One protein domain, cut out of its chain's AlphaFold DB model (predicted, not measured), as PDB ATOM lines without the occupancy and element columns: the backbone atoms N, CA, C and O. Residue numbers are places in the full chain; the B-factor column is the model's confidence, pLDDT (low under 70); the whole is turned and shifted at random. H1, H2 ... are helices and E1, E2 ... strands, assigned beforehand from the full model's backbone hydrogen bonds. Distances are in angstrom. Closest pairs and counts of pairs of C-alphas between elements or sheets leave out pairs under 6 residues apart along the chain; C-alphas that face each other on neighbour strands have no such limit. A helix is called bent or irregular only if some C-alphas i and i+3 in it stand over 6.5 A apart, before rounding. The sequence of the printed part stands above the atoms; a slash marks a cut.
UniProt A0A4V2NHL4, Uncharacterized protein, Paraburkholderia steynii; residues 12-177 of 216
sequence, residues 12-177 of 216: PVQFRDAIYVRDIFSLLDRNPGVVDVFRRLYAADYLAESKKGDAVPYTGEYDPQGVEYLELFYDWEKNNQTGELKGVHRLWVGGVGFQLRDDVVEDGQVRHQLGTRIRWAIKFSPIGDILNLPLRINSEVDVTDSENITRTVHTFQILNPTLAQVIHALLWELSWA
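What this domain is: This is residues 12 to 177 of the 216 residues of an uncharacterized protein of Paraburkholderia steynii (UniProt A0A4V2NHL4). A strongly twisted sheet of four strands, E6 E3 E1 E7, has the long helix H5 across one face, and beyond H5 lies a cluster of three short helices, H1, H2 and H3, of which H1 also reaches the sheet with residues 21 to 24. On the side away from this cluster two arms of strands spread from the sheet: E1 and E7 run on into E2 and E8 of a small second sheet with E9, and the hairpin E4 and E5 makes the other arm. The printed part has 166 residues, with five named helices and nine named strands in the order H1 H2 H3 E1 E2 E3 E4 E5 E6 H4 E7 E8 E9 H5, and its class is mixed, helices and strands. The sheets E6 E3 E1 E7 and E2 E8 E9 are mixed, and E4 and E5 are antiparallel. The whole is compact, with a radius of gyration of the C-alphas of 17.3 A and spans of 43 by 43 by 32 A.

How they stand to each other: H1, residues 21 to 30, and H2, residues 32 to 37, only just touch, with 3 pairs of C-alphas within 8 A, and only at the corner; their closest C-alphas, Leu 28 and Val 35, are 5.9 A apart. H3, residues 43 to 49, only just touches H1, with 3 such pairs, the closest Phe 25 and Leu 47 at 6.0 A. E1, residues 67 to 74, runs on into E2, residues 76 to 78, at 42 degrees. E3, residues 91 to 99, is antiparallel to E1, with N 94 and O 71 3.0 A apart, within hydrogen-bond range. E4, residues 104 to 106, and E5, residues 109 to 112, form a hairpin, with N 104 and O 112 2.9 A apart. E6, residues 117 to 120, is antiparallel to E3, with N 97 and O 118 2.8 A apart. H4, residues 127 to 130, only grazes the four-stranded sheet, with residues 129 to 130. E7, residues 134 to 137, is parallel to E1, with N 70 and O 134 2.8 A apart. E6, H4 and E7 make a split strand-helix-strand unit, two strands of one sheet joined through a helix, with E3 and E1 between them in the sheet, and its crossover is right-handed. E8, residues 140 to 145, is parallel to E2, with N 78 and O 144 2.9 A apart. E9, residues 148 to 157, forms a hairpin with E8, with N 143 and O 154 2.8 A apart, and bends by 64 degrees at residue 151. H5, residues 163 to 177, has a height over the four-stranded sheet of 8.5 A and runs across the strands, at 81 degrees to E3 on the local plane; the closest C-alphas of H5 and E3, Ala 169 and Trp 92, are 5.3 A apart. H1 and H5 are on the same face, making two layers, helices on one face of a sheet. H5 and H3 are close but not clearly touching, with C-alphas 171 and 43 6.8 A apart. Every O i to N i+4 pair is within hydrogen-bond range in H1, H2 and H3, and 10 of 11 are in H5; H4 is too short for such a pair.

Where its parts are: H1 begins at C-alpha 21, (-28.677, 29.644, 38.981), and is 14.7 A long. E1 measures 19.1 A, E3 23.5 A, E8 16.3 A and E9 21.6 A. E3 begins at C-alpha 91, (-24.082, 43.930, 36.224). H5 is 23.2 A long and ends at C-alpha 177, (-14.851, 36.534, 50.329); it is irregular, with C-alphas 174 and 177 7.7 A apart.

The domain as a whole: The two C-alphas farthest apart, those of Gly 33 and Gly 108, are 53.0 A apart. The printed part has no cut. The links from H3 to E1 and from E2 to E3 are long, with 17 and 12 residues. The mean pLDDT of the printed part is 92.9, and no printed residue is under 70.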
ATOM      1  N   PRO A  12     -25.252  38.964  23.552       93.12
ATOM      2  CA  PRO A  12     -26.363  39.283  24.440       93.12
ATOM      3  C   PRO A  12     -27.262  38.060  24.663       93.12
ATOM      4  O   PRO A  12     -27.632  37.364  23.715       93.12
ATOM      5  N   VAL A  13     -27.671  37.820  25.910       91.44
ATOM      6  CA  VAL A  13     -28.499  36.663  26.280       91.44
ATOM      7  C   VAL A  13     -29.953  37.043  26.536       91.44
ATOM      8  O   VAL A  13     -30.259  37.923  27.327       91.44
ATOM      9  N   GLN A  14     -30.881  36.341  25.888       87.88
ATOM     10  CA  GLN A  14     -32.316  36.517  26.118       87.88
ATOM     11  C   GLN A  14     -32.842  35.465  27.091       87.88
ATOM     12  O   GLN A  14     -32.715  34.267  26.842       87.88
ATOM     13  N   PHE A  15     -33.508  35.914  28.150       86.25
ATOM     14  CA  PHE A  15     -34.196  35.048  29.102       86.25
ATOM     15  C   PHE A  15     -35.609  34.796  28.564       86.25
ATOM     16  O   PHE A  15     -36.508  35.606  28.765       86.25
ATOM     17  N   ARG A  16     -35.779  33.729  27.772       79.31
ATOM     18  CA  ARG A  16     -37.080  33.383  27.161       79.31
ATOM     19  C   ARG A  16     -37.979  32.569  28.087       79.31
ATOM     20  O   ARG A  16     -39.190  32.748  28.052       79.31
ATOM     21  N   ASP A  17     -37.365  31.731  28.911       83.62
ATOM     22  CA  ASP A  17     -38.014  30.874  29.898       83.62
ATOM     23  C   ASP A  17     -37.394  31.115  31.280       83.62
ATOM     24  O   ASP A  17     -36.448  31.897  31.423       83.62
ATOM     25  N   ALA A  18     -37.913  30.436  32.305       87.62
ATOM     26  CA  ALA A  18     -37.314  30.456  33.633       87.62
ATOM     27  C   ALA A  18     -35.898  29.858  33.583       87.62
ATOM     28  O   ALA A  18     -35.730  28.652  33.407       87.62
ATOM     29  N   ILE A  19     -34.896  30.722  33.741       94.00
ATOM     30  CA  ILE A  19     -33.498  30.345  33.947       94.00
ATOM     31  C   ILE A  19     -33.245  30.330  35.447       94.00
ATOM     32  O   ILE A  19     -33.721  31.204  36.166       94.00
ATOM     33  N   TYR A  20     -32.486  29.354  35.915       96.31
ATOM     34  CA  TYR A  20     -32.095  29.201  37.307       96.31
ATOM     35  C   TYR A  20     -30.582  29.330  37.458       96.31
ATOM     36  O   TYR A  20     -29.820  29.124  36.511       96.31
ATOM     37  N   VAL A  21     -30.118  29.597  38.677       96.62
ATOM     38  CA  VAL A  21     -28.677  29.644  38.981       96.62
ATOM     39  C   VAL A  21     -27.981  28.325  38.606       96.62
ATOM     40  O   VAL A  21     -26.913  28.341  37.991       96.62
ATOM     41  N   ARG A  22     -28.618  27.173  38.858       96.75
ATOM     42  CA  ARG A  22     -28.136  25.847  38.423       96.75
ATOM     43  C   ARG A  22     -27.886  25.729  36.924       96.75
ATOM     44  O   ARG A  22     -27.029  24.942  36.522       96.75
ATOM     45  N   ASP A  23     -28.603  26.479  36.090       95.94
ATOM     46  CA  ASP A  23     -28.433  26.414  34.638       95.94
ATOM     47  C   ASP A  23     -27.126  27.102  34.224       95.94
ATOM     48  O   ASP A  23     -26.437  26.628  33.318       95.94
ATOM     49  N   ILE A  24     -26.717  28.149  34.952       96.06
ATOM     50  CA  ILE A  24     -25.407  28.793  34.792       96.06
ATOM     51  C   ILE A  24     -24.286  27.827  35.192       96.06
ATOM     52  O   ILE A  24     -23.332  27.648  34.438       96.06
ATOM     53  N   PHE A  25     -24.409  27.133  36.325       97.00
ATOM     54  CA  PHE A  25     -23.409  26.133  36.722       97.00
ATOM     55  C   PHE A  25     -23.387  24.915  35.793       97.00
ATOM     56  O   PHE A  25     -22.314  24.409  35.470       97.00
ATOM     57  N   SER A  26     -24.537  24.502  35.261       96.12
ATOM     58  CA  SER A  26     -24.615  23.464  34.224       96.12
ATOM     59  C   SER A  26     -23.917  23.891  32.929       96.12
ATOM     60  O   SER A  26     -23.304  23.066  32.248       96.12
ATOM     61  N   LEU A  27     -23.984  25.179  32.578       95.25
ATOM     62  CA  LEU A  27     -23.242  25.742  31.453       95.25
ATOM     63  C   LEU A  27     -21.730  25.705  31.707       95.25
ATOM     64  O   LEU A  27     -20.991  25.310  30.805       95.25
ATOM     65  N   LEU A  28     -21.278  26.079  32.908       96.50
ATOM     66  CA  LEU A  28     -19.866  26.003  33.302       96.50
ATOM     67  C   LEU A  28     -19.349  24.560  33.258       96.50
ATOM     68  O   LEU A  28     -18.290  24.308  32.688       96.50
ATOM     69  N   ASP A  29     -20.129  23.608  33.774       96.62
ATOM     70  CA  ASP A  29     -19.776  22.185  33.795       96.62
ATOM     71  C   ASP A  29     -19.501  21.622  32.397       96.62
ATOM     72  O   ASP A  29     -18.543  20.888  32.163       96.62
ATOM     73  N   ARG A  30     -20.334  22.014  31.432       96.00
ATOM     74  CA  ARG A  30     -20.214  21.566  30.041       96.00
ATOM     75  C   ARG A  30     -19.104  22.282  29.272       96.00
ATOM     76  O   ARG A  30     -18.770  21.842  28.174       96.00
ATOM     77  N   ASN A  31     -18.549  23.371  29.810       95.81
ATOM     78  CA  ASN A  31     -17.633  24.256  29.093       95.81
ATOM     79  C   ASN A  31     -16.410  24.650  29.940       95.81
ATOM     80  O   ASN A  31     -16.325  25.790  30.407       95.81
ATOM     81  N   PRO A  32     -15.399  23.768  30.053       94.19
ATOM     82  CA  PRO A  32     -14.185  24.036  30.831       94.19
ATOM     83  C   PRO A  32     -13.456  25.327  30.434       94.19
ATOM     84  O   PRO A  32     -12.950  26.042  31.289       94.19
ATOM     85  N   GLY A  33     -13.473  25.689  29.145       95.19
ATOM     86  CA  GLY A  33     -12.868  26.942  28.685       95.19
ATOM     87  C   GLY A  33     -13.523  28.195  29.283       95.19
ATOM     88  O   GLY A  33     -12.854  29.207  29.456       95.19
ATOM     89  N   VAL A  34     -14.811  28.138  29.637       95.88
ATOM     90  CA  VAL A  34     -15.492  29.236  30.340       95.88
ATOM     91  C   VAL A  34     -15.067  29.271  31.809       95.88
ATOM     92  O   VAL A  34     -14.826  30.352  32.343       95.88
ATOM     93  N   VAL A  35     -14.894  28.108  32.445       97.44
ATOM     94  CA  VAL A  35     -14.345  28.014  33.811       97.44
ATOM     95  C   VAL A  35     -12.961  28.667  33.878       97.44
ATOM     96  O   VAL A  35     -12.705  29.466  34.778       97.44
ATOM     97  N   ASP A  36     -12.104  28.422  32.883       96.69
ATOM     98  CA  ASP A  36     -10.769  29.026  32.805       96.69
ATOM     99  C   ASP A  36     -10.808  30.556  32.669       96.69
ATOM    100  O   ASP A  36      -9.995  31.255  33.285       96.69
ATOM    101  N   VAL A  37     -11.763  31.097  31.900       96.94
ATOM    102  CA  VAL A  37     -11.969  32.552  31.767       96.94
ATOM    103  C   VAL A  37     -12.295  33.179  33.125       96.94
ATOM    104  O   VAL A  37     -11.734  34.221  33.471       96.94
ATOM    105  N   PHE A  38     -13.137  32.522  33.924       97.19
ATOM    106  CA  PHE A  38     -13.584  33.012  35.231       97.19
ATOM    107  C   PHE A  38     -12.796  32.446  36.420       97.19
ATOM    108  O   PHE A  38     -13.212  32.592  37.567       97.19
ATOM    109  N   ARG A  39     -11.608  31.871  36.192       96.88
ATOM    110  CA  ARG A  39     -10.777  31.266  37.252       96.88
ATOM    111  C   ARG A  39     -10.459  32.195  38.427       96.88
ATOM    112  O   ARG A  39     -10.265  31.733  39.541       96.88
ATOM    113  N   ARG A  40     -10.383  33.511  38.182       95.88
ATOM    114  CA  ARG A  40     -10.111  34.524  39.220       95.88
ATOM    115  C   ARG A  40     -11.303  34.787  40.141       95.88
ATOM    116  O   ARG A  40     -11.122  35.429  41.163       95.88
ATOM    117  N   LEU A  41     -12.482  34.305  39.761       96.25
ATOM    118  CA  LEU A  41     -13.707  34.342  40.555       96.25
ATOM    119  C   LEU A  41     -14.043  32.943  41.091       96.25
ATOM    120  O   LEU A  41     -15.210  32.603  41.242       96.25
ATOM    121  N   TYR A  42     -13.020  32.100  41.300       97.12
ATOM    122  CA  TYR A  42     -13.155  30.774  41.913       97.12
ATOM    123  C   TYR A  42     -14.200  29.885  41.214       97.12
ATOM    124  O   TYR A  42     -14.857  29.053  41.834       97.12
ATOM    125  N   ALA A  43     -14.368  30.055  39.894       97.44
ATOM    126  CA  ALA A  43     -15.416  29.387  39.122       97.44
ATOM    127  C   ALA A  43     -15.370  27.857  39.252       97.44
ATOM    128  O   ALA A  43     -16.415  27.214  39.297       97.44
ATOM    129  N   ALA A  44     -14.167  27.277  39.325       97.81
ATOM    130  CA  ALA A  44     -13.986  25.842  39.523       97.81
ATOM    131  C   ALA A  44     -14.454  25.389  40.916       97.81
ATOM    132  O   ALA A  44     -15.111  24.354  41.025       97.81
ATOM    133  N   ASP A  45     -14.169  26.179  41.951       97.69
ATOM    134  CA  ASP A  45     -14.523  25.861  43.334       97.69
ATOM    135  C   ASP A  45     -16.033  25.978  43.548       97.69
ATOM    136  O   ASP A  45     -16.655  25.042  44.040       97.69
ATOM    137  N   TYR A  46     -16.660  27.059  43.072       96.69
ATOM    138  CA  TYR A  46     -18.120  27.197  43.124       96.69
ATOM    139  C   TYR A  46     -18.844  26.176  42.243       96.69
ATOM    140  O   TYR A  46     -19.928  25.715  42.598       96.69
ATOM    141  N   LEU A  47     -18.256  25.767  41.114       97.50
ATOM    142  CA  LEU A  47     -18.803  24.669  40.321       97.50
ATOM    143  C   LEU A  47     -18.754  23.345  41.093       97.50
ATOM    144  O   LEU A  47     -19.728  22.595  41.055       97.50
ATOM    145  N   ALA A  48     -17.657  23.049  41.789       97.19
ATOM    146  CA  ALA A  48     -17.571  21.872  42.648       97.19
ATOM    147  C   ALA A  48     -18.575  21.948  43.811       97.19
ATOM    148  O   ALA A  48     -19.268  20.968  44.079       97.19
ATOM    149  N   GLU A  49     -18.711  23.122  44.429       96.12
ATOM    150  CA  GLU A  49     -19.662  23.385  45.509       96.12
ATOM    151  C   GLU A  49     -21.106  23.132  45.064       96.12
ATOM    152  O   GLU A  49     -21.832  22.385  45.711       96.12
ATOM    153  N   SER A  50     -21.490  23.638  43.885       95.94
ATOM    154  CA  SER A  50     -22.836  23.458  43.318       95.94
ATOM    155  C   SER A  50     -23.254  21.990  43.132       95.94
ATOM    156  O   SER A  50     -24.435  21.692  42.954       95.94
ATOM    157  N   LYS A  51     -22.290  21.061  43.158       96.38
ATOM    158  CA  LYS A  51     -22.495  19.621  42.958       96.38
ATOM    159  C   LYS A  51     -22.575  18.823  44.260       96.38
ATOM    160  O   LYS A  51     -22.768  17.610  44.187       96.38
ATOM    161  N   LYS A  52     -22.445  19.454  45.434       94.62
ATOM    162  CA  LYS A  52     -22.519  18.763  46.734       94.62
ATOM    163  C   LYS A  52     -23.905  18.186  47.049       94.62
ATOM    164  O   LYS A  52     -24.002  17.267  47.858       94.62
ATOM    165  N   GLY A  53     -24.953  18.642  46.359       86.88
ATOM    166  CA  GLY A  53     -26.302  18.070  46.462       86.88
ATOM    167  C   GLY A  53     -27.105  18.563  47.669       86.88
ATOM    168  O   GLY A  53     -28.108  17.955  48.024       86.88
ATOM    169  N   ASP A  54     -26.679  19.667  48.269       91.75
ATOM    170  CA  ASP A  54     -27.305  20.395  49.378       91.75
ATOM    171  C   ASP A  54     -28.271  21.499  48.909       91.75
ATOM    172  O   ASP A  54     -28.731  22.318  49.698       91.75
ATOM    173  N   ALA A  55     -28.599  21.521  47.616       94.38
ATOM    174  CA  ALA A  55     -29.424  22.560  47.025       94.38
ATOM    175  C   ALA A  55     -30.853  22.558  47.588       94.38
ATOM    176  O   ALA A  55     -31.595  21.582  47.436       94.38
ATOM    177  N   VAL A  56     -31.268  23.687  48.160       94.75
ATOM    178  CA  VAL A  56     -32.608  23.862  48.725       94.75
ATOM    179  C   VAL A  56     -33.641  23.860  47.591       94.75
ATOM    180  O   VAL A  56     -33.470  24.588  46.606       94.75
ATOM    181  N   PRO A  57     -34.710  23.044  47.654       94.06
ATOM    182  CA  PRO A  57     -35.742  23.043  46.624       94.06
ATOM    183  C   PRO A  57     -36.457  24.392  46.532       94.06
ATOM    184  O   PRO A  57     -36.922  24.929  47.533       94.06
ATOM    185  N   TYR A  58     -36.625  24.904  45.314       94.25
ATOM    186  CA  TYR A  58     -37.488  26.057  45.077       94.25
ATOM    187  C   TYR A  58     -38.945  25.608  44.950       94.25
ATOM    188  O   TYR A  58     -39.300  24.916  43.993       94.25
ATOM    189  N   THR A  59     -39.782  26.001  45.911       93.00
ATOM    190  CA  THR A  59     -41.214  25.656  45.936       93.00
ATOM    191  C   THR A  59     -42.085  26.707  45.247       93.00
ATOM    192  O   THR A  59     -43.182  26.391  44.793       93.00
ATOM    193  N   GLY A  60     -41.612  27.957  45.161       92.81
ATOM    194  CA  GLY A  60     -42.417  29.103  44.721       92.81
ATOM    195  C   GLY A  60     -43.552  29.468  45.688       92.81
ATOM    196  O   GLY A  60     -44.382  30.319  45.365       92.81
ATOM    197  N   GLU A  61     -43.609  28.827  46.858       96.19
ATOM    198  CA  GLU A  61     -44.579  29.144  47.899       96.19
ATOM    199  C   GLU A  61     -44.235  30.483  48.550       96.19
ATOM    200  O   GLU A  61     -43.069  30.840  48.696       96.19
ATOM    201  N   TYR A  62     -45.269  31.238  48.918       96.25
ATOM    202  CA  TYR A  62     -45.099  32.563  49.502       96.25
ATOM    203  C   TYR A  62     -44.387  32.487  50.854       96.25
ATOM    204  O   TYR A  62     -44.915  31.894  51.793       96.25
ATOM    205  N   ASP A  63     -43.259  33.183  50.945       94.44
ATOM    206  CA  ASP A  63     -42.513  33.415  52.176       94.44
ATOM    207  C   ASP A  63     -42.213  34.924  52.303       94.44
ATOM    208  O   ASP A  63     -41.500  35.473  51.460       94.44
ATOM    209  N   PRO A  64     -42.757  35.631  53.316       92.56
ATOM    210  CA  PRO A  64     -42.531  37.067  53.491       92.56
ATOM    211  C   PRO A  64     -41.070  37.434  53.794       92.56
ATOM    212  O   PRO A  64     -40.698  38.585  53.588       92.56
ATOM    213  N   GLN A  65     -40.262  36.490  54.285       91.38
ATOM    214  CA  GLN A  65     -38.838  36.691  54.588       91.38
ATOM    215  C   GLN A  65     -37.924  36.019  53.551       91.38
ATOM    216  O   GLN A  65     -36.719  36.257  53.532       91.38
ATOM    217  N   GLY A  66     -38.490  35.193  52.673       93.12
ATOM    218  CA  GLY A  66     -37.754  34.442  51.668       93.12
ATOM    219  C   GLY A  66     -37.421  35.248  50.414       93.12
ATOM    220  O   GLY A  66     -38.000  36.299  50.118       93.12
ATOM    221  N   VAL A  67     -36.494  34.705  49.627       96.62
ATOM    222  CA  VAL A  67     -36.160  35.201  48.287       96.62
ATOM    223  C   VAL A  67     -37.047  34.492  47.257       96.62
ATOM    224  O   VAL A  67     -37.040  33.268  47.165       96.62
ATOM    225  N   GLU A  68     -37.805  35.247  46.455       97.19
ATOM    226  CA  GLU A  68     -38.616  34.690  45.360       97.19
ATOM    227  C   GLU A  68     -37.745  34.387  44.133       97.19
ATOM    228  O   GLU A  68     -37.940  33.371  43.463       97.19
ATOM    229  N   TYR A  69     -36.817  35.290  43.807       97.44
ATOM    230  CA  TYR A  69     -35.918  35.179  42.661       97.44
ATOM    231  C   TYR A  69     -34.658  36.032  42.850       97.44
ATOM    232  O   TYR A  69     -34.621  36.941  43.677       97.44
ATOM    233  N   LEU A  70     -33.629  35.759  42.050       97.62
ATOM    234  CA  LEU A  70     -32.466  36.622  41.892       97.62
ATOM    235  C   LEU A  70     -32.666  37.574  40.715       97.62
ATOM    236  O   LEU A  70     -33.052  37.163  39.620       97.62
ATOM    237  N   GLU A  71     -32.382  38.849  40.930       96.56
ATOM    238  CA  GLU A  71     -32.473  39.900  39.926       96.56
ATOM    239  C   GLU A  71     -31.077  40.320  39.482       96.56
ATOM    240  O   GLU A  71     -30.249  40.689  40.309       96.56
ATOM    241  N   LEU A  72     -30.835  40.283  38.174       95.69
ATOM    242  CA  LEU A  72     -29.710  40.926  37.516       95.69
ATOM    243  C   LEU A  72     -30.097  42.365  37.199       95.69
ATOM    244  O   LEU A  72     -31.074  42.590  36.483       95.69
ATOM    245  N   PHE A  73     -29.330  43.327  37.692       94.31
ATOM    246  CA  PHE A  73     -29.627  44.744  37.508       94.31
ATOM    247  C   PHE A  73     -28.349  45.563  37.365       94.31
ATOM    248  O   PHE A  73     -27.252  45.124  37.720       94.31
ATOM    249  N   TYR A  74     -28.491  46.770  36.833       93.06
ATOM    250  CA  TYR A  74     -27.423  47.753  36.817       93.06
ATOM    251  C   TYR A  74     -27.671  48.797  37.900       93.06
ATOM    252  O   TYR A  74     -28.807  49.204  38.119       93.06
ATOM    253  N   ASP A  75     -26.593  49.241  38.533       90.00
ATOM    254  CA  ASP A  75     -26.603  50.350  39.482       90.00
ATOM    255  C   ASP A  75     -25.685  51.434  38.922       90.00
ATOM    256  O   ASP A  75     -24.454  51.297  38.925       90.00
ATOM    257  N   TRP A  76     -26.293  52.425  38.272       93.50
ATOM    258  CA  TRP A  76     -25.578  53.501  37.598       93.50
ATOM    259  C   TRP A  76     -25.623  54.748  38.459       93.50
ATOM    260  O   TRP A  76     -26.673  55.154  38.941       93.50
ATOM    261  N   GLU A  77     -24.482  55.407  38.577       93.19
ATOM    262  CA  GLU A  77     -24.348  56.615  39.382       93.19
ATOM    263  C   GLU A  77     -23.840  57.743  38.489       93.19
ATOM    264  O   GLU A  77     -22.869  57.570  37.744       93.19
ATOM    265  N   LYS A  78     -24.472  58.914  38.566       93.44
ATOM    266  CA  LYS A  78     -23.967  60.126  37.924       93.44
ATOM    267  C   LYS A  78     -23.193  60.962  38.935       93.44
ATOM    268  O   LYS A  78     -23.762  61.444  39.908       93.44
ATOM    269  N   ASN A  79     -21.917  61.211  38.646       91.38
ATOM    270  CA  ASN A  79     -21.112  62.168  39.394       91.38
ATOM    271  C   ASN A  79     -21.597  63.596  39.099       91.38
ATOM    272  O   ASN A  79     -21.488  64.066  37.965       91.38
ATOM    273  N   ASN A  80     -22.099  64.307  40.108       86.38
ATOM    274  CA  ASN A  80     -22.614  65.668  39.927       86.38
ATOM    275  C   ASN A  80     -21.536  66.709  39.598       86.38
ATOM    276  O   ASN A  80     -21.833  67.709  38.946       86.38
ATOM    277  N   GLN A  81     -20.293  66.480  40.022       88.62
ATOM    278  CA  GLN A  81     -19.192  67.421  39.821       88.62
ATOM    279  C   GLN A  81     -18.597  67.306  38.416       88.62
ATOM    280  O   GLN A  81     -18.279  68.321  37.799       88.62
ATOM    281  N   THR A  82     -18.454  66.081  37.899       91.56
ATOM    282  CA  THR A  82     -17.839  65.827  36.581       91.56
ATOM    283  C   THR A  82     -18.854  65.544  35.475       91.56
ATOM    284  O   THR A  82     -18.533  65.666  34.296       91.56
ATOM    285  N   GLY A  83     -20.088  65.178  35.830       89.50
ATOM    286  CA  GLY A  83     -21.122  64.728  34.899       89.50
ATOM    287  C   GLY A  83     -20.937  63.294  34.391       89.50
ATOM    288  O   GLY A  83     -21.745  62.840  33.581       89.50
ATOM    289  N   GLU A  84     -19.901  62.584  34.843       92.75
ATOM    290  CA  GLU A  84     -19.568  61.230  34.391       92.75
ATOM    291  C   GLU A  84     -20.520  60.177  34.968       92.75
ATOM    292  O   GLU A  84     -20.923  60.256  36.130       92.75
ATOM    293  N   LEU A  85     -20.827  59.156  34.163       91.38
ATOM    294  CA  LEU A  85     -21.546  57.965  34.610       91.38
ATOM    295  C   LEU A  85     -20.566  56.894  35.094       91.38
ATOM    296  O   LEU A  85     -19.615  56.536  34.395       91.38
ATOM    297  N   LYS A  86     -20.836  56.343  36.273       89.88
ATOM    298  CA  LYS A  86     -20.117  55.222  36.883       89.88
ATOM    299  C   LYS A  86     -21.001  53.977  36.907       89.88
ATOM    300  O   LYS A  86     -22.211  54.054  36.737       89.88
ATOM    301  N   GLY A  87     -20.376  52.811  37.076       83.88
ATOM    302  CA  GLY A  87     -21.089  51.529  37.184       83.88
ATOM    303  C   GLY A  87     -21.591  50.945  35.858       83.88
ATOM    304  O   GLY A  87     -22.022  49.799  35.834       83.88
ATOM    305  N   VAL A  88     -21.441  51.658  34.732       86.12
ATOM    306  CA  VAL A  88     -22.038  51.291  33.428       86.12
ATOM    307  C   VAL A  88     -21.688  49.902  32.890       86.12
ATOM    308  O   VAL A  88     -22.443  49.319  32.120       86.12
ATOM    309  N   HIS A  89     -20.540  49.361  33.291       82.38
ATOM    310  CA  HIS A  89     -20.055  48.054  32.852       82.38
ATOM    311  C   HIS A  89     -20.470  46.912  33.788       82.38
ATOM    312  O   HIS A  89     -20.320  45.743  33.424       82.38
ATOM    313  N   ARG A  90     -20.941  47.231  34.999       86.50
ATOM    314  CA  ARG A  90     -21.126  46.263  36.074       86.50
ATOM    315  C   ARG A  90     -22.588  45.864  36.190       86.50
ATOM    316  O   ARG A  90     -23.433  46.665  36.573       86.50
ATOM    317  N   LEU A  91     -22.837  44.597  35.891       93.88
ATOM    318  CA  LEU A  91     -24.082  43.930  36.224       93.88
ATOM    319  C   LEU A  91     -23.964  43.377  37.648       93.88
ATOM    320  O   LEU A  91     -22.961  42.748  37.992       93.88
ATOM    321  N   TRP A  92     -24.974  43.641  38.459       94.12
ATOM    322  CA  TRP A  92     -25.105  43.167  39.828       94.12
ATOM    323  C   TRP A  92     -26.140  42.059  39.902       94.12
ATOM    324  O   TRP A  92     -26.979  41.931  39.010       94.12
ATOM    325  N   VAL A  93     -26.094  41.277  40.979       96.00
ATOM    326  CA  VAL A  93     -27.152  40.332  41.320       96.00
ATOM    327  C   VAL A  93     -27.576  40.526  42.773       96.00
ATOM    328  O   VAL A  93     -26.746  40.744  43.653       96.00
ATOM    329  N   GLY A  94     -28.879  40.474  43.023       96.50
ATOM    330  CA  GLY A  94     -29.454  40.573  44.362       96.50
ATOM    331  C   GLY A  94     -30.703  39.716  44.490       96.50
ATOM    332  O   GLY A  94     -31.334  39.372  43.492       96.50
ATOM    333  N   GLY A  95     -31.059  39.354  45.716       97.12
ATOM    334  CA  GLY A  95     -32.287  38.628  46.005       97.12
ATOM    335  C   GLY A  95     -33.476  39.577  46.023       97.12
ATOM    336  O   GLY A  95     -33.410  40.659  46.606       97.12
ATOM    337  N   VAL A  96     -34.580  39.169  45.410       97.56
ATOM    338  CA  VAL A  96     -35.861  39.868  45.493       97.56
ATOM    339  C   VAL A  96     -36.877  38.934  46.126       97.56
ATOM    340  O   VAL A  96     -37.138  37.843  45.621       97.56
ATOM    341  N   GLY A  97     -37.431  39.359  47.257       97.31
ATOM    342  CA  GLY A  97     -38.461  38.633  47.984       97.31
ATOM    343  C   GLY A  97     -39.832  38.717  47.324       97.31
ATOM    344  O   GLY A  97     -40.049  39.433  46.337       97.31
ATOM    345  N   PHE A  98     -40.776  37.982  47.900       97.31
ATOM    346  CA  PHE A  98     -42.168  37.999  47.471       97.31
ATOM    347  C   PHE A  98     -42.811  39.368  47.708       97.31
ATOM    348  O   PHE A  98     -42.404  40.133  48.583       97.31
ATOM    349  N   GLN A  99     -43.845  39.682  46.923       97.50
ATOM    350  CA  GLN A  99     -44.661  40.861  47.200       97.50
ATOM    351  C   GLN A  99     -45.425  40.649  48.508       97.50
ATOM    352  O   GLN A  99     -46.233  39.723  48.610       97.50
ATOM    353  N   LEU A 100     -45.166  41.513  49.486       97.06
ATOM    354  CA  LEU A 100     -45.708  41.400  50.831       97.06
ATOM    355  C   LEU A 100     -47.233  41.515  50.826       97.06
ATOM    356  O   LEU A 100     -47.801  42.458  50.268       97.06
ATOM    357  N   ARG A 101     -47.885  40.540  51.465       96.75
ATOM    358  CA  ARG A 101     -49.346  40.473  51.642       96.75
ATOM    359  C   ARG A 101     -49.844  41.213  52.881       96.75
ATOM    360  O   ARG A 101     -51.033  41.495  52.945       96.75
ATOM    361  N   ASP A 102     -48.935  41.551  53.790       95.62
ATOM    362  CA  ASP A 102     -49.164  42.272  55.042       95.62
ATOM    363  C   ASP A 102     -47.926  43.129  55.365       95.62
ATOM    364  O   ASP A 102     -46.849  42.894  54.808       95.62
ATOM    365  N   ASP A 103     -48.060  44.107  56.264       94.56
ATOM    366  CA  ASP A 103     -46.911  44.844  56.802       94.56
ATOM    367  C   ASP A 103     -45.994  43.901  57.601       94.56
ATOM    368  O   ASP A 103     -46.456  43.110  58.426       94.56
ATOM    369  N   VAL A 104     -44.679  44.020  57.406       90.00
ATOM    370  CA  VAL A 104     -43.681  43.337  58.240       90.00
ATOM    371  C   VAL A 104     -43.318  44.257  59.396       90.00
ATOM    372  O   VAL A 104     -42.713  45.315  59.196       90.00
ATOM    373  N   VAL A 105     -43.707  43.849  60.603       88.38
ATOM    374  CA  VAL A 105     -43.446  44.579  61.846       88.38
ATOM    375  C   VAL A 105     -42.324  43.892  62.612       88.38
ATOM    376  O   VAL A 105     -42.412  42.703  62.909       88.38
ATOM    377  N   GLU A 106     -41.304  44.659  62.974       83.94
ATOM    378  CA  GLU A 106     -40.183  44.226  63.809       83.94
ATOM    379  C   GLU A 106     -39.996  45.277  64.908       83.94
ATOM    380  O   GLU A 106     -40.097  46.476  64.642       83.94
ATOM    381  N   ASP A 107     -39.833  44.845  66.158       83.75
ATOM    382  CA  ASP A 107     -39.723  45.732  67.330       83.75
ATOM    383  C   ASP A 107     -40.853  46.774  67.456       83.75
ATOM    384  O   ASP A 107     -40.672  47.896  67.929       83.75
ATOM    385  N   GLY A 108     -42.058  46.407  67.011       85.25
ATOM    386  CA  GLY A 108     -43.235  47.277  67.047       85.25
ATOM    387  C   GLY A 108     -43.252  48.386  65.988       85.25
ATOM    388  O   GLY A 108     -44.156  49.221  66.015       85.25
ATOM    389  N   GLN A 109     -42.304  48.398  65.045       87.12
ATOM    390  CA  GLN A 109     -42.271  49.330  63.919       87.12
ATOM    391  C   GLN A 109     -42.461  48.601  62.588       87.12
ATOM    392  O   GLN A 109     -41.952  47.501  62.382       87.12
ATOM    393  N   VAL A 110     -43.190  49.226  61.660       89.19
ATOM    394  CA  VAL A 110     -43.314  48.720  60.287       89.19
ATOM    395  C   VAL A 110     -41.958  48.875  59.599       89.19
ATOM    396  O   VAL A 110     -41.550  49.990  59.275       89.19
ATOM    397  N   ARG A 111     -41.263  47.755  59.384       89.94
ATOM    398  CA  ARG A 111     -40.000  47.693  58.635       89.94
ATOM    399  C   ARG A 111     -40.244  47.715  57.136       89.94
ATOM    400  O   ARG A 111     -39.561  48.430  56.408       89.94
ATOM    401  N   HIS A 112     -41.240  46.953  56.689       92.06
ATOM    402  CA  HIS A 112     -41.612  46.862  55.282       92.06
ATOM    403  C   HIS A 112     -43.123  46.951  55.128       92.06
ATOM    404  O   HIS A 112     -43.874  46.302  55.854       92.06
ATOM    405  N   GLN A 113     -43.555  47.770  54.176       94.88
ATOM    406  CA  GLN A 113     -44.969  48.028  53.932       94.88
ATOM    407  C   GLN A 113     -45.586  46.951  53.035       94.88
ATOM    408  O   GLN A 113     -44.939  46.438  52.115       94.88
ATOM    409  N   LEU A 114     -46.871  46.684  53.254       96.19
ATOM    410  CA  LEU A 114     -47.758  45.945  52.364       96.19
ATOM    411  C   LEU A 114     -47.523  46.327  50.896       96.19
ATOM    412  O   LEU A 114     -47.439  47.502  50.536       96.19
ATOM    413  N   GLY A 115     -47.475  45.323  50.021       96.31
ATOM    414  CA  GLY A 115     -47.358  45.514  48.577       96.31
ATOM    415  C   GLY A 115     -45.942  45.812  48.082       96.31
ATOM    416  O   GLY A 115     -45.734  45.809  46.866       96.31
ATOM    417  N   THR A 116     -44.971  46.016  48.979       96.12
ATOM    418  CA  THR A 116     -43.547  46.134  48.625       96.12
ATOM    419  C   THR A 116     -42.873  44.759  48.535       96.12
ATOM    420  O   THR A 116     -43.484  43.730  48.821       96.12
ATOM    421  N   ARG A 117     -41.617  44.727  48.080       96.69
ATOM    422  CA  ARG A 117     -40.764  43.531  48.039       96.69
ATOM    423  C   ARG A 117     -39.486  43.829  48.809       96.69
ATOM    424  O   ARG A 117     -38.885  44.881  48.592       96.69
ATOM    425  N   ILE A 118     -39.060  42.908  49.667       95.44
ATOM    426  CA  ILE A 118     -37.776  43.025  50.364       95.44
ATOM    427  C   ILE A 118     -36.652  42.700  49.372       95.44
ATOM    428  O   ILE A 118     -36.766  41.758  48.586       95.44
ATOM    429  N   ARG A 119     -35.579  43.496  49.381       94.62
ATOM    430  CA  ARG A 119     -34.371  43.254  48.581       94.62
ATOM    431  C   ARG A 119     -33.251  42.775  49.496       94.62
ATOM    432  O   ARG A 119     -32.974  43.408  50.510       94.62
ATOM    433  N   TRP A 120     -32.600  41.690  49.104       93.19
ATOM    434  CA  TRP A 120     -31.556  41.026  49.871       93.19
ATOM    435  C   TRP A 120     -30.222  41.110  49.135       93.19
ATOM    436  O   TRP A 120     -30.145  40.857  47.930       93.19
ATOM    437  N   ALA A 121     -29.149  41.418  49.859       91.31
ATOM    438  CA  ALA A 121     -27.817  41.094  49.372       91.31
ATOM    439  C   ALA A 121     -27.646  39.569  49.425       91.31
ATOM    440  O   ALA A 121     -28.045  38.948  50.404       91.31
ATOM    441  N   ILE A 122     -27.037  38.981  48.397       91.06
ATOM    442  CA  ILE A 122     -26.731  37.538  48.377       91.06
ATOM    443  C   ILE A 122     -25.265  37.240  48.702       91.06
ATOM    444  O   ILE A 122     -24.765  36.137  48.481       91.06
ATOM    445  N   LYS A 123     -24.545  38.252  49.194       85.06
ATOM    446  CA  LYS A 123     -23.165  38.093  49.642       85.06
ATOM    447  C   LYS A 123     -23.147  37.073  50.768       85.06
ATOM    448  O   LYS A 123     -23.961  37.157  51.684       85.06
ATOM    449  N   PHE A 124     -22.207  36.140  50.693       85.12
ATOM    450  CA  PHE A 124     -22.051  35.050  51.659       85.12
ATOM    451  C   PHE A 124     -23.195  34.029  51.699       85.12
ATOM    452  O   PHE A 124     -23.173  33.146  52.553       85.12
ATOM    453  N   SER A 125     -24.179  34.109  50.796       88.69
ATOM    454  CA  SER A 125     -25.200  33.069  50.702       88.69
ATOM    455  C   SER A 125     -24.548  31.746  50.286       88.69
ATOM    456  O   SER A 125     -23.831  31.721  49.277       88.69
ATOM    457  N   PRO A 126     -24.802  30.641  51.011       90.19
ATOM    458  CA  PRO A 126     -24.443  29.315  50.538       90.19
ATOM    459  C   PRO A 126     -25.017  29.101  49.140       90.19
ATOM    460  O   PRO A 126     -26.184  29.402  48.878       90.19
ATOM    461  N   ILE A 127     -24.206  28.574  48.222       93.31
ATOM    462  CA  ILE A 127     -24.660  28.367  46.846       93.31
ATOM    463  C   ILE A 127     -25.898  27.466  46.797       93.31
ATOM    464  O   ILE A 127     -26.790  27.730  45.996       93.31
ATOM    465  N   GLY A 128     -25.991  26.460  47.677       94.44
ATOM    466  CA  GLY A 128     -27.135  25.554  47.782       94.44
ATOM    467  C   GLY A 128     -28.466  26.273  48.018       94.44
ATOM    468  O   GLY A 128     -29.479  25.873  47.440       94.44
ATOM    469  N   ASP A 129     -28.458  27.382  48.760       93.81
ATOM    470  CA  ASP A 129     -29.661  28.164  49.075       93.81
ATOM    471  C   ASP A 129     -30.174  28.941  47.858       93.81
ATOM    472  O   ASP A 129     -31.376  29.165  47.709       93.81
ATOM    473  N   ILE A 130     -29.270  29.330  46.953       95.62
ATOM    474  CA  ILE A 130     -29.613  30.135  45.777       95.62
ATOM    475  C   ILE A 130     -29.651  29.334  44.473       95.62
ATOM    476  O   ILE A 130     -30.164  29.820  43.466       95.62
ATOM    477  N   LEU A 131     -29.129  28.103  44.462       96.62
ATOM    478  CA  LEU A 131     -28.897  27.317  43.247       96.62
ATOM    479  C   LEU A 131     -30.188  27.064  42.450       96.62
ATOM    480  O   LEU A 131     -30.184  27.045  41.217       96.62
ATOM    481  N   ASN A 132     -31.301  26.884  43.158       97.00
ATOM    482  CA  ASN A 132     -32.612  26.632  42.567       97.00
ATOM    483  C   ASN A 132     -33.482  27.887  42.449       97.00
ATOM    484  O   ASN A 132     -34.634  27.767  42.032       97.00
ATOM    485  N   LEU A 133     -32.966  29.076  42.775       97.06
ATOM    486  CA  LEU A 133     -33.714  30.315  42.595       97.06
ATOM    487  C   LEU A 133     -33.777  30.704  41.110       97.06
ATOM    488  O   LEU A 133     -32.776  30.568  40.391       97.06
ATOM    489  N   PRO A 134     -34.936  31.196  40.629       96.94
ATOM    490  CA  PRO A 134     -35.040  31.784  39.302       96.94
ATOM    491  C   PRO A 134     -34.142  33.016  39.186       96.94
ATOM    492  O   PRO A 134     -34.016  33.787  40.131       96.94
ATOM    493  N   LEU A 135     -33.583  33.240  38.005       96.19
ATOM    494  CA  LEU A 135     -32.792  34.408  37.651       96.19
ATOM    495  C   LEU A 135     -33.587  35.255  36.653       96.19
ATOM    496  O   LEU A 135     -34.065  34.749  35.635       96.19
ATOM    497  N   ARG A 136     -33.748  36.546  36.942       94.75
ATOM    498  CA  ARG A 136     -34.488  37.506  36.108       94.75
ATOM    499  C   ARG A 136     -33.606  38.707  35.796       94.75
ATOM    500  O   ARG A 136     -32.767  39.075  36.607       94.75
ATOM    501  N   ILE A 137     -33.807  39.330  34.639       93.25
ATOM    502  CA  ILE A 137     -33.148  40.593  34.292       93.25
ATOM    503  C   ILE A 137     -34.121  41.735  34.558       93.25
ATOM    504  O   ILE A 137     -35.246  41.708  34.060       93.25
ATOM    505  N   ASN A 138     -33.659  42.751  35.278       93.19
ATOM    506  CA  ASN A 138     -34.280  44.061  35.261       93.19
ATOM    507  C   ASN A 138     -33.645  44.896  34.137       93.19
ATOM    508  O   ASN A 138     -32.466  45.245  34.201       93.19
ATOM    509  N   SER A 139     -34.412  45.163  33.076       90.44
ATOM    510  CA  SER A 139     -33.961  45.994  31.949       90.44
ATOM    511  C   SER A 139     -34.036  47.489  32.248       90.44
ATOM    512  O   SER A 139     -33.445  48.286  31.516       90.44
ATOM    513  N   GLU A 140     -34.768  47.865  33.295       93.25
ATOM    514  CA  GLU A 140     -34.857  49.234  33.769       93.25
ATOM    515  C   GLU A 140     -33.640  49.564  34.627       93.25
ATOM    516  O   GLU A 140     -33.313  48.858  35.583       93.25
ATOM    517  N   VAL A 141     -32.951  50.638  34.258       91.19
ATOM    518  CA  VAL A 141     -31.740  51.092  34.931       91.19
ATOM    519  C   VAL A 141     -31.939  52.514  35.394       91.19
ATOM    520  O   VAL A 141     -31.936  53.452  34.591       91.19
ATOM    521  N   ASP A 142     -32.082  52.656  36.702       91.88
ATOM    522  CA  ASP A 142     -32.109  53.945  37.363       91.88
ATOM    523  C   ASP A 142     -30.686  54.475  37.532       91.88
ATOM    524  O   ASP A 142     -29.782  53.789  38.009       91.88
ATOM    525  N   VAL A 143     -30.489  55.723  37.117       92.25
ATOM    526  CA  VAL A 143     -29.270  56.483  37.367       92.25
ATOM    527  C   VAL A 143     -29.478  57.319  38.606       92.25
ATOM    528  O   VAL A 143     -30.261  58.273  38.591       92.25
ATOM    529  N   THR A 144     -28.753  56.980  39.659       93.12
ATOM    530  CA  THR A 144     -28.803  57.684  40.933       93.12
ATOM    531  C   THR A 144     -27.823  58.853  40.964       93.12
ATOM    532  O   THR A 144     -26.841  58.926  40.215       93.12
ATOM    533  N   ASP A 145     -28.136  59.827  41.809       89.88
ATOM    534  CA  ASP A 145     -27.267  60.957  42.108       89.88
ATOM    535  C   ASP A 145     -26.132  60.511  43.053       89.88
ATOM    536  O   ASP A 145     -26.398  59.934  44.108       89.88
ATOM    537  N   SER A 146     -24.870  60.802  42.709       88.31
ATOM    538  CA  SER A 146     -23.703  60.413  43.522       88.31
ATOM    539  C   SER A 146     -23.709  60.966  44.949       88.31
ATOM    540  O   SER A 146     -23.093  60.396  45.845       88.31
ATOM    541  N   GLU A 147     -24.355  62.113  45.162       88.75
ATOM    542  CA  GLU A 147     -24.468  62.762  46.472       88.75
ATOM    543  C   GLU A 147     -25.771  62.375  47.188       88.75
ATOM    544  O   GLU A 147     -25.902  62.580  48.396       88.75
ATOM    545  N   ASN A 148     -26.737  61.795  46.466       86.75
ATOM    546  CA  ASN A 148     -27.981  61.287  47.025       86.75
ATOM    547  C   ASN A 148     -28.482  60.048  46.267       86.75
ATOM    548  O   ASN A 148     -29.323  60.141  45.372       86.75
ATOM    549  N   ILE A 149     -28.046  58.871  46.718       81.94
ATOM    550  CA  ILE A 149     -28.384  57.581  46.100       81.94
ATOM    551  C   ILE A 149     -29.890  57.269  46.064       81.94
ATOM    552  O   ILE A 149     -30.324  56.415  45.302       81.94
ATOM    553  N   THR A 150     -30.710  57.954  46.871       85.75
ATOM    554  CA  THR A 150     -32.175  57.763  46.875       85.75
ATOM    555  C   THR A 150     -32.871  58.528  45.750       85.75
ATOM    556  O   THR A 150     -34.061  58.336  45.500       85.75
ATOM    557  N   ARG A 151     -32.147  59.424  45.073       88.88
ATOM    558  CA  ARG A 151     -32.672  60.255  43.999       88.88
ATOM    559  C   ARG A 151     -32.295  59.671  42.644       88.88
ATOM    560  O   ARG A 151     -31.161  59.816  42.193       88.88
ATOM    561  N   THR A 152     -33.291  59.143  41.944       91.75
ATOM    562  CA  THR A 152     -33.177  58.825  40.519       91.75
ATOM    563  C   THR A 152     -33.170  60.113  39.694       91.75
ATOM    564  O   THR A 152     -34.080  60.942  39.771       91.75
ATOM    565  N   VAL A 153     -32.115  60.302  38.906       92.44
ATOM    566  CA  VAL A 153     -31.923  61.439  37.995       92.44
ATOM    567  C   VAL A 153     -32.410  61.096  36.589       92.44
ATOM    568  O   VAL A 153     -32.898  61.968  35.866       92.44
ATOM    569  N   HIS A 154     -32.271  59.833  36.188       91.38
ATOM    570  CA  HIS A 154     -32.727  59.335  34.898       91.38
ATOM    571  C   HIS A 154     -33.033  57.845  34.969       91.38
ATOM    572  O   HIS A 154     -32.441  57.151  35.784       91.38
ATOM    573  N   THR A 155     -33.870  57.359  34.058       92.56
ATOM    574  CA  THR A 155     -34.165  55.933  33.917       92.56
ATOM    575  C   THR A 155     -33.959  55.534  32.462       92.56
ATOM    576  O   THR A 155     -34.489  56.176  31.553       92.56
ATOM    577  N   PHE A 156     -33.166  54.491  32.233       89.31
ATOM    578  CA  PHE A 156     -32.906  53.925  30.914       89.31
ATOM    579  C   PHE A 156     -33.534  52.541  30.783       89.31
ATOM    580  O   PHE A 156     -33.698  51.820  31.760       89.31
ATOM    581  N   GLN A 157     -33.827  52.151  29.545       90.19
ATOM    582  CA  GLN A 157     -34.120  50.765  29.197       90.19
ATOM    583  C   GLN A 157     -32.910  50.208  28.457       90.19
ATOM    584  O   GLN A 157     -32.596  50.653  27.349       90.19
ATOM    585  N   ILE A 158     -32.203  49.273  29.085       83.25
ATOM    586  CA  ILE A 158     -31.014  48.652  28.506       83.25
ATOM    587  C   ILE A 158     -31.383  47.297  27.918       83.25
ATOM    588  O   ILE A 158     -32.194  46.545  28.457       83.25
ATOM    589  N   LEU A 159     -30.774  46.998  26.773       76.88
ATOM    590  CA  LEU A 159     -30.878  45.692  26.143       76.88
ATOM    591  C   LEU A 159     -30.149  44.617  26.964       76.88
ATOM    592  O   LEU A 159     -29.351  44.894  27.855       76.88
ATOM    593  N   ASN A 160     -30.444  43.369  26.628       88.88
ATOM    594  CA  ASN A 160     -29.942  42.179  27.306       88.88
ATOM    595  C   ASN A 160     -28.430  42.221  27.622       88.88
ATOM    596  O   ASN A 160     -27.640  42.554  26.733       88.88
ATOM    597  N   PRO A 161     -28.013  41.814  28.838       93.19
ATOM    598  CA  PRO A 161     -26.605  41.666  29.177       93.19
ATOM    599  C   PRO A 161     -25.960  40.557  28.341       93.19
ATOM    600  O   PRO A 161     -26.634  39.667  27.821       93.19
ATOM    601  N   THR A 162     -24.637  40.591  28.238       94.56
ATOM    602  CA  THR A 162     -23.862  39.501  27.633       94.56
ATOM    603  C   THR A 162     -23.804  38.283  28.549       94.56
ATOM    604  O   THR A 162     -23.924  38.403  29.773       94.56
ATOM    605  N   LEU A 163     -23.552  37.103  27.980       95.25
ATOM    606  CA  LEU A 163     -23.341  35.887  28.769       95.25
ATOM    607  C   LEU A 163     -22.211  36.059  29.800       95.25
ATOM    608  O   LEU A 163     -22.345  35.636  30.949       95.25
ATOM    609  N   ALA A 164     -21.119  36.723  29.412       95.88
ATOM    610  CA  ALA A 164     -20.005  37.014  30.303       95.88
ATOM    611  C   ALA A 164     -20.426  37.877  31.492       95.88
ATOM    612  O   ALA A 164     -20.014  37.590  32.611       95.88
ATOM    613  N   GLN A 165     -21.255  38.903  31.274       95.50
ATOM    614  CA  GLN A 165     -21.754  39.752  32.357       95.50
ATOM    615  C   GLN A 165     -22.642  38.975  33.328       95.50
ATOM    616  O   GLN A 165     -22.515  39.175  34.530       95.50
ATOM    617  N   VAL A 166     -23.492  38.069  32.834       95.94
ATOM    618  CA  VAL A 166     -24.345  37.231  33.693       95.94
ATOM    619  C   VAL A 166     -23.508  36.302  34.572       95.94
ATOM    620  O   VAL A 166     -23.691  36.280  35.788       95.94
ATOM    621  N   ILE A 167     -22.556  35.573  33.977       96.81
ATOM    622  CA  ILE A 167     -21.667  34.668  34.722       96.81
ATOM    623  C   ILE A 167     -20.807  35.461  35.710       96.81
ATOM    624  O   ILE A 167     -20.682  35.076  36.870       96.81
ATOM    625  N   HIS A 168     -20.245  36.587  35.261       96.25
ATOM    626  CA  HIS A 168     -19.440  37.462  36.100       96.25
ATOM    627  C   HIS A 168     -20.239  37.994  37.287       96.25
ATOM    628  O   HIS A 168     -19.731  37.944  38.397       96.25
ATOM    629  N   ALA A 169     -21.455  38.508  37.082       95.56
ATOM    630  CA  ALA A 169     -22.280  39.070  38.152       95.56
ATOM    631  C   ALA A 169     -22.528  38.043  39.262       95.56
ATOM    632  O   ALA A 169     -22.304  38.333  40.434       95.56
ATOM    633  N   LEU A 170     -22.913  36.824  38.876       95.62
ATOM    634  CA  LEU A 170     -23.162  35.736  39.813       95.62
ATOM    635  C   LEU A 170     -21.894  35.324  40.572       95.62
ATOM    636  O   LEU A 170     -21.897  35.291  41.800       95.62
ATOM    637  N   LEU A 171     -20.809  35.023  39.850       95.69
ATOM    638  CA  LEU A 171     -19.565  34.579  40.478       95.69
ATOM    639  C   LEU A 171     -18.931  35.676  41.327       95.69
ATOM    640  O   LEU A 171     -18.370  35.368  42.366       95.69
ATOM    641  N   TRP A 172     -19.042  36.939  40.921       94.25
ATOM    642  CA  TRP A 172     -18.516  38.064  41.682       94.25
ATOM    643  C   TRP A 172     -19.191  38.204  43.051       94.25
ATOM    644  O   TRP A 172     -18.497  38.397  44.048       94.25
ATOM    645  N   GLU A 173     -20.526  38.127  43.115       92.12
ATOM    646  CA  GLU A 173     -21.237  38.236  44.398       92.12
ATOM    647  C   GLU A 173     -20.968  37.034  45.304       92.12
ATOM    648  O   GLU A 173     -20.820  37.202  46.515       92.12
ATOM    649  N   LEU A 174     -20.830  35.842  44.719       92.56
ATOM    650  CA  LEU A 174     -20.445  34.641  45.452       92.56
ATOM    651  C   LEU A 174     -19.016  34.745  45.992       92.56
ATOM    652  O   LEU A 174     -18.795  34.543  47.182       92.56
ATOM    653  N   SER A 175     -18.061  35.117  45.141       92.69
ATOM    654  CA  SER A 175     -16.631  35.051  45.434       92.69
ATOM    655  C   SER A 175     -16.075  36.287  46.137       92.69
ATOM    656  O   SER A 175     -14.862  36.508  46.123       92.69
ATOM    657  N   TRP A 176     -16.930  37.140  46.709       89.12
ATOM    658  CA  TRP A 176     -16.485  38.375  47.359       89.12
ATOM    659  C   TRP A 176     -15.508  38.094  48.513       89.12
ATOM    660  O   TRP A 176     -14.550  38.841  48.698       89.12
ATOM    661  N   ALA A 177     -15.722  36.996  49.247       89.19
ATOM    662  CA  ALA A 177     -14.851  36.534  50.329       89.19
ATOM    663  C   ALA A 177     -13.767  35.535  49.893       89.19
ATOM    664  O   ALA A 177     -13.005  35.074  50.735       89.19
TER     665      ALA A 177